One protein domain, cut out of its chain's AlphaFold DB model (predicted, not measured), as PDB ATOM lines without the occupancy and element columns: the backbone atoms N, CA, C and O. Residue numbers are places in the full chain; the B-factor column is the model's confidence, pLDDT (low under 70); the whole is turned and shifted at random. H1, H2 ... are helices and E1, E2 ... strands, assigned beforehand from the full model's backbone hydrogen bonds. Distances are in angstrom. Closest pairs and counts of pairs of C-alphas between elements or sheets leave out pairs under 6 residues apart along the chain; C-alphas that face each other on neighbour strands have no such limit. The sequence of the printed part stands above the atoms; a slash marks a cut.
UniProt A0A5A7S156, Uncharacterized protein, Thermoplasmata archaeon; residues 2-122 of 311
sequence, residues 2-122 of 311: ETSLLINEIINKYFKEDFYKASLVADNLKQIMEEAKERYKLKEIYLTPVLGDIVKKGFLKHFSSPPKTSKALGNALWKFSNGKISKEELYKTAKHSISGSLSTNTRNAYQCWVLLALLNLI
ATOM      1  N   GLU A   2     -38.311 -54.649  39.934       67.81
ATOM      2  CA  GLU A   2     -38.453 -54.387  38.491       67.81
ATOM      3  C   GLU A   2     -39.372 -53.192  38.156       67.81
ATOM      4  O   GLU A   2     -39.040 -52.338  37.339       67.81
ATOM      5  N   THR A   3     -40.495 -53.049  38.868       70.06
ATOM      6  CA  THR A   3     -41.460 -51.955  38.654       70.06
ATOM      7  C   THR A   3     -40.926 -50.573  39.036       70.06
ATOM      8  O   THR A   3     -41.203 -49.603  38.337       70.06
ATOM      9  N   SER A   4     -40.134 -50.458  40.108       71.31
ATOM     10  CA  SER A   4     -39.511 -49.187  40.509       71.31
ATOM     11  C   SER A   4     -38.434 -48.735  39.520       71.31
ATOM     12  O   SER A   4     -38.324 -47.545  39.239       71.31
ATOM     13  N   LEU A   5     -37.675 -49.680  38.953       78.88
ATOM     14  CA  LEU A   5     -36.691 -49.392  37.905       78.88
ATOM     15  C   LEU A   5     -37.377 -48.882  36.634       78.88
ATOM     16  O   LEU A   5     -36.947 -47.880  36.070       78.88
ATOM     17  N   LEU A   6     -38.493 -49.500  36.247       81.88
ATOM     18  CA  LEU A   6     -39.274 -49.105  35.075       81.88
ATOM     19  C   LEU A   6     -39.916 -47.718  35.224       81.88
ATOM     20  O   LEU A   6     -39.927 -46.935  34.277       81.88
ATOM     21  N   ILE A   7     -40.417 -47.377  36.416       81.50
ATOM     22  CA  ILE A   7     -40.915 -46.022  36.696       81.50
ATOM     23  C   ILE A   7     -39.775 -45.004  36.598       81.50
ATOM     24  O   ILE A   7     -39.947 -43.965  35.963       81.50
ATOM     25  N   ASN A   8     -38.609 -45.304  37.177       84.00
ATOM     26  CA  ASN A   8     -37.448 -44.419  37.089       84.00
ATOM     27  C   ASN A   8     -36.969 -44.247  35.638       84.00
ATOM     28  O   ASN A   8     -36.639 -43.132  35.246       84.00
ATOM     29  N   GLU A   9     -36.990 -45.308  34.822       87.62
ATOM     30  CA  GLU A   9     -36.714 -45.239  33.378       87.62
ATOM     31  C   GLU A   9     -37.677 -44.263  32.682       87.62
ATOM     32  O   GLU A   9     -37.239 -43.361  31.970       87.62
ATOM     33  N   ILE A  10     -38.988 -44.388  32.931       87.62
ATOM     34  CA  ILE A  10     -40.015 -43.510  32.345       87.62
ATOM     35  C   ILE A  10     -39.816 -42.055  32.787       87.62
ATOM     36  O   ILE A  10     -39.884 -41.152  31.951       87.62
ATOM     37  N   ILE A  11     -39.566 -41.819  34.080       87.50
ATOM     38  CA  ILE A  11     -39.335 -40.476  34.628       87.50
ATOM     39  C   ILE A  11     -38.100 -39.850  33.984       87.50
ATOM     40  O   ILE A  11     -38.194 -38.757  33.433       87.50
ATOM     41  N   ASN A  12     -36.969 -40.556  33.983       88.06
ATOM     42  CA  ASN A  12     -35.720 -40.043  33.423       88.06
ATOM     43  C   ASN A  12     -35.830 -39.766  31.921       88.06
ATOM     44  O   ASN A  12     -35.233 -38.811  31.431       88.06
ATOM     45  N   LYS A  13     -36.603 -40.579  31.194       90.19
ATOM     46  CA  LYS A  13     -36.766 -40.446  29.745       90.19
ATOM     47  C   LYS A  13     -37.712 -39.319  29.333       90.19
ATOM     48  O   LYS A  13     -37.494 -38.721  28.286       90.19
ATOM     49  N   TYR A  14     -38.779 -39.063  30.094       90.56
ATOM     50  CA  TYR A  14     -39.869 -38.182  29.644       90.56
ATOM     51  C   TYR A  14     -40.182 -37.003  30.561       90.56
ATOM     52  O   TYR A  14     -40.826 -36.070  30.100       90.56
ATOM     53  N   PHE A  15     -39.775 -37.043  31.830       90.62
ATOM     54  CA  PHE A  15     -40.229 -36.093  32.852       90.62
ATOM     55  C   PHE A  15     -39.086 -35.500  33.681       90.62
ATOM     56  O   PHE A  15     -39.343 -34.884  34.710       90.62
ATOM     57  N   LYS A  16     -37.824 -35.684  33.276       90.81
ATOM     58  CA  LYS A  16     -36.656 -35.256  34.061       90.81
ATOM     59  C   LYS A  16     -36.734 -33.775  34.461       90.81
ATOM     60  O   LYS A  16     -36.643 -33.461  35.645       90.81
ATOM     61  N   GLU A  17     -36.966 -32.896  33.488       91.44
ATOM     62  CA  GLU A  17     -37.083 -31.450  33.715       91.44
ATOM     63  C   GLU A  17     -38.329 -31.086  34.533       91.44
ATOM     64  O   GLU A  17     -38.256 -30.269  35.451       91.44
ATOM     65  N   ASP A  18     -39.467 -31.737  34.274       91.00
ATOM     66  CA  ASP A  18     -40.695 -31.484  35.033       91.00
ATOM     67  C   ASP A  18     -40.528 -31.852  36.519       91.00
ATOM     68  O   ASP A  18     -40.991 -31.130  37.403       91.00
ATOM     69  N   PHE A  19     -39.841 -32.963  36.817       91.19
ATOM     70  CA  PHE A  19     -39.524 -33.367  38.191       91.19
ATOM     71  C   PHE A  19     -38.519 -32.434  38.855       91.19
ATOM     72  O   PHE A  19     -38.643 -32.192  40.056       91.19
ATOM     73  N   TYR A  20     -37.541 -31.914  38.110       91.56
ATOM     74  CA  TYR A  20     -36.627 -30.895  38.620       91.56
ATOM     75  C   TYR A  20     -37.397 -29.637  39.046       91.56
ATOM     76  O   TYR A  20     -37.321 -29.241  40.210       91.56
ATOM     77  N   LYS A  21     -38.238 -29.083  38.158       92.12
ATOM     78  CA  LYS A  21     -39.086 -27.917  38.464       92.12
ATOM     79  C   LYS A  21     -40.013 -28.165  39.655       92.12
ATOM     80  O   LYS A  21     -40.092 -27.347  40.567       92.12
ATOM     81  N   ALA A  22     -40.692 -29.310  39.682       92.38
ATOM     82  CA  ALA A  22     -41.581 -29.666  40.783       92.38
ATOM     83  C   ALA A  22     -40.829 -29.812  42.118       92.38
ATOM     84  O   ALA A  22     -41.335 -29.407  43.165       92.38
ATOM     85  N   SER A  23     -39.609 -30.358  42.092       92.38
ATOM     86  CA  SER A  23     -38.782 -30.500  43.295       92.38
ATOM     87  C   SER A  23     -38.370 -29.139  43.853       92.38
ATOM     88  O   SER A  23     -38.491 -28.938  45.056       92.38
ATOM     89  N   LEU A  24     -38.032 -28.174  42.990       94.25
ATOM     90  CA  LEU A  24     -37.761 -26.795  43.411       94.25
ATOM     91  C   LEU A  24     -38.961 -26.175  44.150       94.25
ATOM     92  O   LEU A  24     -38.782 -25.541  45.189       94.25
ATOM     93  N   VAL A  25     -40.190 -26.395  43.665       95.62
ATOM     94  CA  VAL A  25     -41.413 -25.935  44.351       95.62
ATOM     95  C   VAL A  25     -41.568 -26.610  45.719       95.62
ATOM     96  O   VAL A  25     -41.904 -25.940  46.694       95.62
ATOM     97  N   ALA A  26     -41.319 -27.919  45.820       94.50
ATOM     98  CA  ALA A  26     -41.415 -28.645  47.089       94.50
ATOM     99  C   ALA A  26     -40.378 -28.177  48.120       94.50
ATOM    100  O   ALA A  26     -40.720 -28.034  49.295       94.50
ATOM    101  N   ASP A  27     -39.144 -27.921  47.690       95.62
ATOM    102  CA  ASP A  27     -38.066 -27.462  48.567       95.62
ATOM    103  C   ASP A  27     -38.349 -26.049  49.093       95.62
ATOM    104  O   ASP A  27     -38.254 -25.806  50.298       95.62
ATOM    105  N   ASN A  28     -38.818 -25.145  48.228       97.56
ATOM    106  CA  ASN A  28     -39.239 -23.804  48.644       97.56
ATOM    107  C   ASN A  28     -40.481 -23.838  49.544       97.56
ATOM    108  O   ASN A  28     -40.563 -23.081  50.512       97.56
ATOM    109  N   LEU A  29     -41.441 -24.735  49.280       96.88
ATOM    110  CA  LEU A  29     -42.576 -24.961  50.178       96.88
ATOM    111  C   LEU A  29     -42.100 -25.426  51.559       96.88
ATOM    112  O   LEU A  29     -42.570 -24.923  52.577       96.88
ATOM    113  N   LYS A  30     -41.153 -26.364  51.610       96.38
ATOM    114  CA  LYS A  30     -40.579 -26.836  52.870       96.38
ATOM    115  C   LYS A  30     -39.914 -25.692  53.636       96.38
ATOM    116  O   LYS A  30     -40.150 -25.560  54.831       96.38
ATOM    117  N   GLN A  31     -39.133 -24.856  52.955       97.38
ATOM    118  CA  GLN A  31     -38.482 -23.705  53.575       97.38
ATOM    119  C   GLN A  31     -39.506 -22.717  54.155       97.38
ATOM    120  O   GLN A  31     -39.449 -22.412  55.344       97.38
ATOM    121  N   ILE A  32     -40.488 -22.272  53.360       97.75
ATOM    122  CA  ILE A  32     -41.468 -21.275  53.825       97.75
ATOM    123  C   ILE A  32     -42.362 -21.813  54.954       97.75
ATOM    124  O   ILE A  32     -42.843 -21.045  55.789       97.75
ATOM    125  N   MET A  33     -42.580 -23.133  55.004       95.69
ATOM    126  CA  MET A  33     -43.266 -23.795  56.113       95.69
ATOM    127  C   MET A  33     -42.484 -23.683  57.419       95.69
ATOM    128  O   MET A  33     -43.095 -23.406  58.448       95.69
ATOM    129  N   GLU A  34     -41.169 -23.900  57.395       96.00
ATOM    130  CA  GLU A  34     -40.341 -23.766  58.596       96.00
ATOM    131  C   GLU A  34     -40.266 -22.302  59.055       96.00
ATOM    132  O   GLU A  34     -40.469 -22.036  60.238       96.00
ATOM    133  N   GLU A  35     -40.141 -21.347  58.127       96.38
ATOM    134  CA  GLU A  35     -40.218 -19.911  58.446       96.38
ATOM    135  C   GLU A  35     -41.560 -19.543  59.108       96.38
ATOM    136  O   GLU A  35     -41.594 -18.879  60.147       96.38
ATOM    137  N   ALA A  36     -42.682 -20.031  58.561       94.06
ATOM    138  CA  ALA A  36     -44.004 -19.799  59.142       94.06
ATOM    139  C   ALA A  36     -44.141 -20.444  60.533       94.06
ATOM    140  O   ALA A  36     -44.721 -19.845  61.443       94.06
ATOM    141  N   LYS A  37     -43.613 -21.661  60.718       91.94
ATOM    142  CA  LYS A  37     -43.623 -22.336  62.022       91.94
ATOM    143  C   LYS A  37     -42.846 -21.553  63.062       91.94
ATOM    144  O   LYS A  37     -43.354 -21.372  64.165       91.94
ATOM    145  N   GLU A  38     -41.659 -21.075  62.717       93.56
ATOM    146  CA  GLU A  38     -40.827 -20.286  63.619       93.56
ATOM    147  C   GLU A  38     -41.511 -18.963  63.981       93.56
ATOM    148  O   GLU A  38     -41.739 -18.688  65.164       93.56
ATOM    149  N   ARG A  39     -41.943 -18.198  62.968       91.69
ATOM    150  CA  ARG A  39     -42.594 -16.888  63.133       91.69
ATOM    151  C   ARG A  39     -43.796 -16.947  64.069       91.69
ATOM    152  O   ARG A  39     -43.932 -16.116  64.965       91.69
ATOM    153  N   TYR A  40     -44.661 -17.939  63.875       88.44
ATOM    154  CA  TYR A  40     -45.905 -18.078  64.634       88.44
ATOM    155  C   TYR A  40     -45.815 -19.083  65.784       88.44
ATOM    156  O   TYR A  40     -46.823 -19.366  66.435       88.44
ATOM    157  N   LYS A  41     -44.619 -19.620  66.062       88.12
ATOM    158  CA  LYS A  41     -44.378 -20.663  67.075       88.12
ATOM    159  C   LYS A  41     -45.341 -21.851  66.920       88.12
ATOM    160  O   LYS A  41     -45.876 -22.373  67.905       88.12
ATOM    161  N   LEU A  42     -45.590 -22.253  65.673       86.38
ATOM    162  CA  LEU A  42     -46.443 -23.391  65.345       86.38
ATOM    163  C   LEU A  42     -45.675 -24.685  65.596       86.38
ATOM    164  O   LEU A  42     -44.533 -24.853  65.180       86.38
ATOM    165  N   LYS A  43     -46.346 -25.630  66.242       84.31
ATOM    166  CA  LYS A  43     -45.924 -27.017  66.351       84.31
ATOM    167  C   LYS A  43     -46.029 -27.713  64.994       84.31
ATOM    168  O   LYS A  43     -45.094 -28.397  64.603       84.31
ATOM    169  N   GLU A  44     -47.148 -27.541  64.283       85.19
ATOM    170  CA  GLU A  44     -47.384 -28.212  62.999       85.19
ATOM    171  C   GLU A  44     -48.182 -27.378  61.985       85.19
ATOM    172  O   GLU A  44     -49.062 -26.587  62.332       85.19
ATOM    173  N   ILE A  45     -47.912 -27.645  60.702       89.50
ATOM    174  CA  ILE A  45     -48.711 -27.195  59.554       89.50
ATOM    175  C   ILE A  45     -49.239 -28.446  58.848       89.50
ATOM    176  O   ILE A  45     -48.487 -29.181  58.203       89.50
ATOM    177  N   TYR A  46     -50.540 -28.715  58.960       88.19
ATOM    178  CA  TYR A  46     -51.135 -29.921  58.388       88.19
ATOM    179  C   TYR A  46     -51.419 -29.755  56.892       88.19
ATOM    180  O   TYR A  46     -52.382 -29.100  56.495       88.19
ATOM    181  N   LEU A  47     -50.622 -30.429  56.064       86.88
ATOM    182  CA  LEU A  47     -50.840 -30.561  54.621       86.88
ATOM    183  C   LEU A  47     -51.750 -31.744  54.279       86.88
ATOM    184  O   LEU A  47     -51.950 -32.655  55.089       86.88
ATOM    185  N   THR A  48     -52.259 -31.793  53.045       83.25
ATOM    186  CA  THR A  48     -52.884 -33.017  52.514       83.25
ATOM    187  C   THR A  48     -51.889 -34.190  52.547       83.25
ATOM    188  O   THR A  48     -50.681 -33.963  52.468       83.25
ATOM    189  N   PRO A  49     -52.341 -35.457  52.654       82.81
ATOM    190  CA  PRO A  49     -51.423 -36.598  52.735       82.81
ATOM    191  C   PRO A  49     -50.423 -36.680  51.575       82.81
ATOM    192  O   PRO A  49     -49.278 -37.066  51.787       82.81
ATOM    193  N   VAL A  50     -50.849 -36.302  50.364       84.69
ATOM    194  CA  VAL A  50     -50.000 -36.298  49.166       84.69
ATOM    195  C   VAL A  50     -48.934 -35.210  49.259       84.69
ATOM    196  O   VAL A  50     -47.754 -35.518  49.131       84.69
ATOM    197  N   LEU A  51     -49.322 -33.964  49.552       87.69
ATOM    198  CA  LEU A  51     -48.356 -32.874  49.706       87.69
ATOM    199  C   LEU A  51     -47.402 -33.110  50.882       87.69
ATOM    200  O   LEU A  51     -46.211 -32.865  50.748       87.69
ATOM    201  N   GLY A  52     -47.892 -33.638  52.005       88.81
ATOM    202  CA  GLY A  52     -47.045 -33.991  53.145       88.81
ATOM    203  C   GLY A  52     -46.003 -35.061  52.803       88.81
ATOM    204  O   GLY A  52     -44.856 -34.966  53.234       88.81
ATOM    205  N   ASP A  53     -46.370 -36.059  51.994       88.06
ATOM    206  CA  ASP A  53     -45.429 -37.071  51.501       88.06
ATOM    207  C   ASP A  53     -44.392 -36.460  50.545       88.06
ATOM    208  O   ASP A  53     -43.204 -36.750  50.681       88.06
ATOM    209  N   ILE A  54     -44.819 -35.561  49.650       90.25
ATOM    210  CA  ILE A  54     -43.942 -34.831  48.719       90.25
ATOM    211  C   ILE A  54     -42.958 -33.931  49.469       90.25
ATOM    212  O   ILE A  54     -41.765 -34.011  49.208       90.25
ATOM    213  N   VAL A  55     -43.407 -33.128  50.434       90.06
ATOM    214  CA  VAL A  55     -42.521 -32.264  51.237       90.06
ATOM    215  C   VAL A  55     -41.523 -33.096  52.050       90.06
ATOM    216  O   VAL A  55     -40.365 -32.716  52.212       90.06
ATOM    217  N   LYS A  56     -41.943 -34.266  52.551       89.12
ATOM    218  CA  LYS A  56     -41.079 -35.141  53.354       89.12
ATOM    219  C   LYS A  56     -40.061 -35.921  52.520       89.12
ATOM    220  O   LYS A  56     -38.950 -36.156  52.993       89.12
ATOM    221  N   LYS A  57     -40.449 -36.409  51.340       86.94
ATOM    222  CA  LYS A  57     -39.667 -37.393  50.566       86.94
ATOM    223  C   LYS A  57     -39.200 -36.894  49.199       86.94
ATOM    224  O   LYS A  57     -38.332 -37.533  48.608       86.94
ATOM    225  N   GLY A  58     -39.757 -35.796  48.705       86.44
ATOM    226  CA  GLY A  58     -39.577 -35.292  47.348       86.44
ATOM    227  C   GLY A  58     -40.496 -35.971  46.328       86.44
ATOM    228  O   GLY A  58     -40.999 -37.082  46.540       86.44
ATOM    229  N   PHE A  59     -40.681 -35.309  45.183       85.31
ATOM    230  CA  PHE A  59     -41.493 -35.817  44.074       85.31
ATOM    231  C   PHE A  59     -40.983 -37.170  43.571       85.31
ATOM    232  O   PHE A  59     -41.757 -38.115  43.495       85.31
ATOM    233  N   LEU A  60     -39.683 -37.322  43.304       80.56
ATOM    234  CA  LEU A  60     -39.145 -38.575  42.759       80.56
ATOM    235  C   LEU A  60     -39.526 -39.791  43.622       80.56
ATOM    236  O   LEU A  60     -40.148 -40.729  43.131       80.56
ATOM    237  N   LYS A  61     -39.271 -39.736  44.937       79.88
ATOM    238  CA  LYS A  61     -39.603 -40.841  45.853       79.88
ATOM    239  C   LYS A  61     -41.106 -41.093  45.973       79.88
ATOM    240  O   LYS A  61     -41.496 -42.244  46.177       79.88
ATOM    241  N   HIS A  62     -41.933 -40.053  45.839       79.81
ATOM    242  CA  HIS A  62     -43.391 -40.190  45.816       79.81
ATOM    243  C   HIS A  62     -43.867 -41.058  44.637       79.81
ATOM    244  O   HIS A  62     -44.782 -41.865  44.803       79.81
ATOM    245  N   PHE A  63     -43.215 -40.943  43.474       76.19
ATOM    246  CA  PHE A  63     -43.548 -41.721  42.277       76.19
ATOM    247  C   PHE A  63     -42.807 -43.070  42.186       76.19
ATOM    248  O   PHE A  63     -43.361 -44.012  41.628       76.19
ATOM    249  N   SER A  64     -41.596 -43.211  42.746       67.69
ATOM    250  CA  SER A  64     -40.782 -44.442  42.638       67.69
ATOM    251  C   SER A  64     -41.230 -45.609  43.538       67.69
ATOM    252  O   SER A  64     -40.766 -46.734  43.349       67.69
ATOM    253  N   SER A  65     -42.099 -45.377  44.526       60.62
ATOM    254  CA  SER A  65     -42.690 -46.444  45.359       60.62
ATOM    255  C   SER A  65     -44.033 -46.886  44.760       60.62
ATOM    256  O   SER A  65     -44.760 -46.008  44.298       60.62
ATOM    257  N   PRO A  66     -44.387 -48.196  44.754       52.19
ATOM    258  CA  PRO A  66     -45.560 -48.732  44.051       52.19
ATOM    259  C   PRO A  66     -46.792 -47.854  44.310       52.19
ATOM    260  O   PRO A  66     -47.109 -47.552  45.463       52.19
ATOM    261  N   PRO A  67     -47.398 -47.330  43.239       51.78
ATOM    262  CA  PRO A  67     -47.790 -45.932  43.173       51.78
ATOM    263  C   PRO A  67     -48.943 -45.618  44.121       51.78
ATOM    264  O   PRO A  67     -50.053 -46.120  43.966       51.78
ATOM    265  N   LYS A  68     -48.699 -44.692  45.055       47.81
ATOM    266  CA  LYS A  68     -49.774 -43.863  45.630       47.81
ATOM    267  C   LYS A  68     -50.288 -42.824  44.623       47.81
ATOM    268  O   LYS A  68     -51.293 -42.163  44.875       47.81
ATOM    269  N   THR A  69     -49.605 -42.687  43.488       58.62
ATOM    270  CA  THR A  69     -50.037 -41.927  42.312       58.62
ATOM    271  C   THR A  69     -51.124 -42.713  41.573       58.62
ATOM    272  O   THR A  69     -51.236 -43.915  41.777       58.62
ATOM    273  N   SER A  70     -51.948 -42.034  40.767       62.38
ATOM    274  CA  SER A  70     -53.248 -42.504  40.243       62.38
ATOM    275  C   SER A  70     -53.450 -44.037  40.178       62.38
ATOM    276  O   SER A  70     -52.644 -44.780  39.617       62.38
ATOM    277  N   LYS A  71     -54.602 -44.521  40.669       76.69
ATOM    278  CA  LYS A  71     -55.038 -45.935  40.577       76.69
ATOM    279  C   LYS A  71     -54.816 -46.543  39.179       76.69
ATOM    280  O   LYS A  71     -54.540 -47.732  39.056       76.69
ATOM    281  N   ALA A  72     -54.900 -45.717  38.133       81.69
ATOM    282  CA  ALA A  72     -54.608 -46.089  36.753       81.69
ATOM    283  C   ALA A  72     -53.160 -46.571  36.535       81.69
ATOM    284  O   ALA A  72     -52.975 -47.620  35.922       81.69
ATOM    285  N   LEU A  73     -52.148 -45.869  37.062       83.94
ATOM    286  CA  LEU A  73     -50.746 -46.282  36.940       83.94
ATOM    287  C   LEU A  73     -50.468 -47.576  37.709       83.94
ATOM    288  O   LEU A  73     -49.831 -48.477  37.171       83.94
ATOM    289  N   GLY A  74     -50.995 -47.703  38.932       84.00
ATOM    290  CA  GLY A  74     -50.872 -48.940  39.712       84.00
ATOM    291  C   GLY A  74     -51.464 -50.146  38.983       84.00
ATOM    292  O   GLY A  74     -50.812 -51.181  38.854       84.00
ATOM    293  N   ASN A  75     -52.662 -49.982  38.416       86.75
ATOM    294  CA  ASN A  75     -53.306 -51.017  37.613       86.75
ATOM    295  C   ASN A  75     -52.514 -51.352  36.343       86.75
ATOM    296  O   ASN A  75     -52.424 -52.522  35.979       86.75
ATOM    297  N   ALA A  76     -51.951 -50.354  35.657       88.62
ATOM    298  CA  ALA A  76     -51.148 -50.579  34.459       88.62
ATOM    299  C   ALA A  76     -49.864 -51.353  34.778       88.62
ATOM    300  O   ALA A  76     -49.559 -52.323  34.094       88.62
ATOM    301  N   LEU A  77     -49.162 -50.995  35.856       87.56
ATOM    302  CA  LEU A  77     -47.971 -51.720  36.308       87.56
ATOM    303  C   LEU A  77     -48.290 -53.178  36.642       87.56
ATOM    304  O   LEU A  77     -47.556 -54.066  36.221       87.56
ATOM    305  N   TRP A  78     -49.401 -53.430  37.341       88.00
ATOM    306  CA  TRP A  78     -49.848 -54.793  37.626       88.00
ATOM    307  C   TRP A  78     -50.209 -55.562  36.350       88.00
ATOM    308  O   TRP A  78     -49.844 -56.724  36.200       88.00
ATOM    309  N   LYS A  79     -50.912 -54.938  35.398       90.69
ATOM    310  CA  LYS A  79     -51.223 -55.587  34.117       90.69
ATOM    311  C   LYS A  79     -49.945 -55.938  33.356       90.69
ATOM    312  O   LYS A  79     -49.847 -57.050  32.850       90.69
ATOM    313  N   PHE A  80     -48.971 -55.030  33.327       90.56
ATOM    314  CA  PHE A  80     -47.691 -55.244  32.660       90.56
ATOM    315  C   PHE A  80     -46.900 -56.382  33.314       90.56
ATOM    316  O   PHE A  80     -46.458 -57.287  32.618       90.56
ATOM    317  N   SER A  81     -46.811 -56.409  34.651       89.19
ATOM    318  CA  SER A  81     -46.104 -57.478  35.374       89.19
ATOM    319  C   SER A  81     -46.737 -58.861  35.197       89.19
ATOM    320  O   SER A  81     -46.084 -59.865  35.446       89.19
ATOM    321  N   ASN A  82     -48.008 -58.922  34.795       90.69
ATOM    322  CA  ASN A  82     -48.715 -60.163  34.479       90.69
ATOM    323  C   ASN A  82     -48.766 -60.451  32.964       90.69
ATOM    324  O   ASN A  82     -49.565 -61.280  32.538       90.69
ATOM    325  N   GLY A  83     -47.993 -59.731  32.141       92.44
ATOM    326  CA  GLY A  83     -47.959 -59.913  30.685       92.44
ATOM    327  C   GLY A  83     -49.257 -59.539  29.959       92.44
ATOM    328  O   GLY A  83     -49.466 -59.960  28.827       92.44
ATOM    329  N   LYS A  84     -50.156 -58.775  30.598       94.75
ATOM    330  CA  LYS A  84     -51.492 -58.440  30.061       94.75
ATOM    331  C   LYS A  84     -51.525 -57.198  29.175       94.75
ATOM    332  O   LYS A  84     -52.540 -56.960  28.533       94.75
ATOM    333  N   ILE A  85     -50.486 -56.371  29.225       94.88
ATOM    334  CA  ILE A  85     -50.324 -55.181  28.381       94.88
ATOM    335  C   ILE A  85     -48.873 -55.088  27.921       94.88
ATOM    336  O   ILE A  85     -47.978 -55.586  28.609       94.88
ATOM    337  N   SER A  86     -48.636 -54.422  26.793       93.44
ATOM    338  CA  SER A  86     -47.277 -54.205  26.283       93.44
ATOM    339  C   SER A  86     -46.529 -53.099  27.048       93.44
ATOM    340  O   SER A  86     -47.114 -52.335  27.830       93.44
ATOM    341  N   LYS A  87     -45.212 -52.969  26.808       90.25
ATOM    342  CA  LYS A  87     -44.397 -51.874  27.375       90.25
ATOM    343  C   LYS A  87     -44.882 -50.514  26.854       90.25
ATOM    344  O   LYS A  87     -44.935 -49.547  27.614       90.25
ATOM    345  N   GLU A  88     -45.306 -50.440  25.595       91.12
ATOM    346  CA  GLU A  88     -45.853 -49.236  24.958       91.12
ATOM    347  C   GLU A  88     -47.164 -48.788  25.622       91.12
ATOM    348  O   GLU A  88     -47.336 -47.602  25.925       91.12
ATOM    349  N   GLU A  89     -48.074 -49.723  25.906       91.31
ATOM    350  CA  GLU A  89     -49.343 -49.439  26.591       91.31
ATOM    351  C   GLU A  89     -49.131 -48.957  28.033       91.31
ATOM    352  O   GLU A  89     -49.780 -48.001  28.488       91.31
ATOM    353  N   LEU A  90     -48.177 -49.568  28.744       89.94
ATOM    354  CA  LEU A  90     -47.752 -49.093  30.057       89.94
ATOM    355  C   LEU A  90     -47.208 -47.663  29.965       89.94
ATOM    356  O   LEU A  90     -47.618 -46.803  30.745       89.94
ATOM    357  N   TYR A  91     -46.322 -47.389  29.006       91.19
ATOM    358  CA  TYR A  91     -45.694 -46.077  28.833       91.19
ATOM    359  C   TYR A  91     -46.726 -44.996  28.535       91.19
ATOM    360  O   TYR A  91     -46.656 -43.903  29.099       91.19
ATOM    361  N   LYS A  92     -47.723 -45.299  27.700       90.69
ATOM    362  CA  LYS A  92     -48.844 -44.394  27.422       90.69
ATOM    363  C   LYS A  92     -49.616 -44.054  28.700       90.69
ATOM    364  O   LYS A  92     -49.851 -42.878  28.984       90.69
ATOM    365  N   THR A  93     -49.961 -45.066  29.498       89.19
ATOM    366  CA  THR A  93     -50.702 -44.873  30.757       89.19
ATOM    367  C   THR A  93     -49.880 -44.117  31.799       89.19
ATOM    368  O   THR A  93     -50.401 -43.230  32.482       89.19
ATOM    369  N   ALA A  94     -48.588 -44.434  31.901       87.81
ATOM    370  CA  ALA A  94     -47.656 -43.776  32.801       87.81
ATOM    371  C   ALA A  94     -47.466 -42.310  32.435       87.81
ATOM    372  O   ALA A  94     -47.592 -41.462  33.311       87.81
ATOM    373  N   LYS A  95     -47.272 -41.990  31.150       89.25
ATOM    374  CA  LYS A  95     -47.132 -40.601  30.704       89.25
ATOM    375  C   LYS A  95     -48.329 -39.746  31.105       89.25
ATOM    376  O   LYS A  95     -48.158 -38.685  31.697       89.25
ATOM    377  N   HIS A  96     -49.537 -40.239  30.836       88.06
ATOM    378  CA  HIS A  96     -50.763 -39.532  31.194       88.06
ATOM    379  C   HIS A  96     -50.914 -39.375  32.717       88.06
ATOM    380  O   HIS A  96     -51.188 -38.286  33.216       88.06
ATOM    381  N   SER A  97     -50.692 -40.459  33.464       87.38
ATOM    382  CA  SER A  97     -50.872 -40.485  34.919       87.38
ATOM    383  C   SER A  97     -49.852 -39.628  35.667       87.38
ATOM    384  O   SER A  97     -50.225 -38.895  36.583       87.38
ATOM    385  N   ILE A  98     -48.577 -39.716  35.279       88.06
ATOM    386  CA  ILE A  98     -47.482 -38.952  35.884       88.06
ATOM    387  C   ILE A  98     -47.669 -37.473  35.574       88.06
ATOM    388  O   ILE A  98     -47.704 -36.685  36.509       88.06
ATOM    389  N   SER A  99     -47.887 -37.104  34.308       87.50
ATOM    390  CA  SER A  99     -48.092 -35.707  33.910       87.50
ATOM    391  C   SER A  99     -49.248 -35.051  34.677       87.50
ATOM    392  O   SER A  99     -49.069 -33.995  35.288       87.50
ATOM    393  N   GLY A 100     -50.415 -35.706  34.738       85.00
ATOM    394  CA  GLY A 100     -51.574 -35.174  35.460       85.00
ATOM    395  C   GLY A 100     -51.332 -35.036  36.967       85.00
ATOM    396  O   GLY A 100     -51.678 -34.013  37.566       85.00
ATOM    397  N   SER A 101     -50.701 -36.041  37.583       86.62
ATOM    398  CA  SER A 101     -50.383 -36.011  39.014       86.62
ATOM    399  C   SER A 101     -49.325 -34.959  39.341       86.62
ATOM    400  O   SER A 101     -49.476 -34.240  40.324       86.62
ATOM    401  N   LEU A 102     -48.273 -34.854  38.529       88.62
ATOM    402  CA  LEU A 102     -47.189 -33.893  38.703       88.62
ATOM    403  C   LEU A 102     -47.713 -32.463  38.568       88.62
ATOM    404  O   LEU A 102     -47.470 -31.649  39.452       88.62
ATOM    405  N   SER A 103     -48.518 -32.188  37.536       86.69
ATOM    406  CA  SER A 103     -49.134 -30.870  37.341       86.69
ATOM    407  C   SER A 103     -50.034 -30.487  38.519       86.69
ATOM    408  O   SER A 103     -49.903 -29.394  39.055       86.69
ATOM    409  N   THR A 104     -50.911 -31.394  38.966       86.75
ATOM    410  CA  THR A 104     -51.827 -31.129  40.093       86.75
ATOM    411  C   THR A 104     -51.062 -30.864  41.387       86.75
ATOM    412  O   THR A 104     -51.342 -29.907  42.102       86.75
ATOM    413  N   ASN A 105     -50.075 -31.705  41.691       89.69
ATOM    414  CA  ASN A 105     -49.333 -31.609  42.940       89.69
ATOM    415  C   ASN A 105     -48.389 -30.400  42.962       89.69
ATOM    416  O   ASN A 105     -48.230 -29.791  44.014       89.69
ATOM    417  N   THR A 106     -47.801 -30.027  41.822       92.81
ATOM    418  CA  THR A 106     -46.964 -28.819  41.703       92.81
ATOM    419  C   THR A 106     -47.804 -27.560  41.894       92.81
ATOM    420  O   THR A 106     -47.443 -26.709  42.704       92.81
ATOM    421  N   ARG A 107     -48.974 -27.487  41.244       91.56
ATOM    422  CA  ARG A 107     -49.953 -26.411  41.449       91.56
ATOM    423  C   ARG A 107     -50.333 -26.271  42.924       91.56
ATOM    424  O   ARG A 107     -50.218 -25.186  43.483       91.56
ATOM    425  N   ASN A 108     -50.734 -27.363  43.573       91.12
ATOM    426  CA  ASN A 108     -51.140 -27.324  44.980       91.12
ATOM    427  C   ASN A 108     -49.969 -26.955  45.913       91.12
ATOM    428  O   ASN A 108     -50.161 -26.241  46.895       91.12
ATOM    429  N   ALA A 109     -48.749 -27.411  45.612       94.50
ATOM    430  CA  ALA A 109     -47.563 -27.032  46.374       94.50
ATOM    431  C   ALA A 109     -47.272 -25.527  46.245       94.50
ATOM    432  O   ALA A 109     -47.012 -24.871  47.254       94.50
ATOM    433  N   TYR A 110     -47.390 -24.964  45.039       96.88
ATOM    434  CA  TYR A 110     -47.209 -23.530  44.816       96.88
ATOM    435  C   TYR A 110     -48.305 -22.691  45.490       96.88
ATOM    436  O   TYR A 110     -48.001 -21.696  46.139       96.88
ATOM    437  N   GLN A 111     -49.568 -23.122  45.439       95.50
ATOM    438  CA  GLN A 111     -50.662 -22.467  46.168       95.50
ATOM    439  C   GLN A 111     -50.411 -22.437  47.681       95.50
ATOM    440  O   GLN A 111     -50.593 -21.402  48.324       95.50
ATOM    441  N   CYS A 112     -49.964 -23.564  48.252       95.50
ATOM    442  CA  CYS A 112     -49.544 -23.619  49.652       95.50
ATOM    443  C   CYS A 112     -48.403 -22.634  49.925       95.50
ATOM    444  O   CYS A 112     -48.447 -21.917  50.923       95.50
ATOM    445  N   TRP A 113     -47.404 -22.587  49.039       97.81
ATOM    446  CA  TRP A 113     -46.267 -21.684  49.180       97.81
ATOM    447  C   TRP A 113     -46.720 -20.220  49.193       97.81
ATOM    448  O   TRP A 113     -46.361 -19.509  50.124       97.81
ATOM    449  N   VAL A 114     -47.578 -19.793  48.256       98.25
ATOM    450  CA  VAL A 114     -48.113 -18.418  48.202       98.25
ATOM    451  C   VAL A 114     -48.830 -18.059  49.503       98.25
ATOM    452  O   VAL A 114     -48.570 -17.005  50.082       98.25
ATOM    453  N   LEU A 115     -49.697 -18.941  50.007       96.81
ATOM    454  CA  LEU A 115     -50.424 -18.686  51.250       96.81
ATOM    455  C   LEU A 115     -49.484 -18.529  52.456       96.81
ATOM    456  O   LEU A 115     -49.655 -17.618  53.265       96.81
ATOM    457  N   LEU A 116     -48.483 -19.402  52.582       97.00
ATOM    458  CA  LEU A 116     -47.514 -19.346  53.679       97.00
ATOM    459  C   LEU A 116     -46.534 -18.175  53.533       97.00
ATOM    460  O   LEU A 116     -46.110 -17.603  54.536       97.00
ATOM    461  N   ALA A 117     -46.200 -17.784  52.306       98.31
ATOM    462  CA  ALA A 117     -45.400 -16.600  52.026       98.31
ATOM    463  C   ALA A 117     -46.132 -15.324  52.465       98.31
ATOM    464  O   ALA A 117     -45.530 -14.482  53.126       98.31
ATOM    465  N   LEU A 118     -47.442 -15.224  52.206       97.62
ATOM    466  CA  LEU A 118     -48.272 -14.127  52.716       97.62
ATOM    467  C   LEU A 118     -48.294 -14.085  54.243       97.62
ATOM    468  O   LEU A 118     -48.113 -13.017  54.820       97.62
ATOM    469  N   LEU A 119     -48.455 -15.234  54.906       94.75
ATOM    470  CA  LEU A 119     -48.362 -15.294  56.366       94.75
ATOM    471  C   LEU A 119     -46.995 -14.796  56.859       94.75
ATOM    472  O   LEU A 119     -46.918 -14.009  57.790       94.75
ATOM    473  N   ASN A 120     -45.898 -15.150  56.195       95.69
ATOM    474  CA  ASN A 120     -44.575 -14.655  56.588       95.69
ATOM    475  C   ASN A 120     -44.392 -13.134  56.448       95.69
ATOM    476  O   ASN A 120     -43.492 -12.581  57.081       95.69
ATOM    477  N   LEU A 121     -45.231 -12.457  55.661       96.44
ATOM    478  CA  LEU A 121     -45.211 -11.001  55.508       96.44
ATOM    479  C   LEU A 121     -46.135 -10.261  56.478       96.44
ATOM    480  O   LEU A 121     -45.995  -9.052  56.646       96.44
ATOM    481  N   ILE A 122     -47.099 -10.950  57.085       94.12
ATOM    482  CA  ILE A 122     -48.143 -10.318  57.891       94.12
ATOM    483  C   ILE A 122     -47.837 -10.556  59.368       94.12
ATOM    484  O   ILE A 122     -47.412 -11.633  59.787       94.12
TER     485      ILE A 122
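This is residues 2 to 122 of the 311 residues of an uncharacterized protein of Thermoplasmata archaeon (UniProt A0A5A7S156). One long helix, H6, runs most of the length of a rod; H2 packs along it the same way, and H5 folds back on its other part, residues 87 to 97, as a helical hairpin. H1 crosses H6 at residues 91 to 95, H3 crosses H2 and H6, and short H4 packs on H1 and H2. The 121 printed residues hold six named helices and one named strand, in the order H1 H2 E1 H3 H4 H5 H6; the class is mostly helix. The whole is only just loose, close to compact, with a radius of gyration of the C-alphas of 16.5 A and spans of 56 by 24 by 18 A.

Find C-alpha 87 at (-44.397, -51.874, 27.375); from there H6 runs 49.6 A to residue 121. H2, residues 16 to 40, measures 36.3 A. H1, residues 2 to 14, begins at C-alpha 2 (-38.453, -54.387, 38.491) and measures 18.5 A; H5, residues 71 to 81, measures 15.5 A. Look between them for E1, residues 44 to 46, which pairs with no named strand, H3, residues 49 to 57, and H4, residues 59 to 64.

Start at the hub, H6, which touches four helices. H2 touches it at a shallow tilt of 27 degrees, C-alphas 29 and 113 being closest at 5.0 A. H5 touches it at 33 degrees, only just short of steep, opposite ways; C-alphas 73 and 94 are closest, 5.7 A. H3 touches H6 at 88 degrees, about perpendicular, closest at C-alphas 51 and 109, 6.8 A. In each helix every O i to N i+4 pair is within hydrogen-bond range.

The printed part has no cut and no long link. Confidence is under 70 at residue 2 and residues 64 to 70.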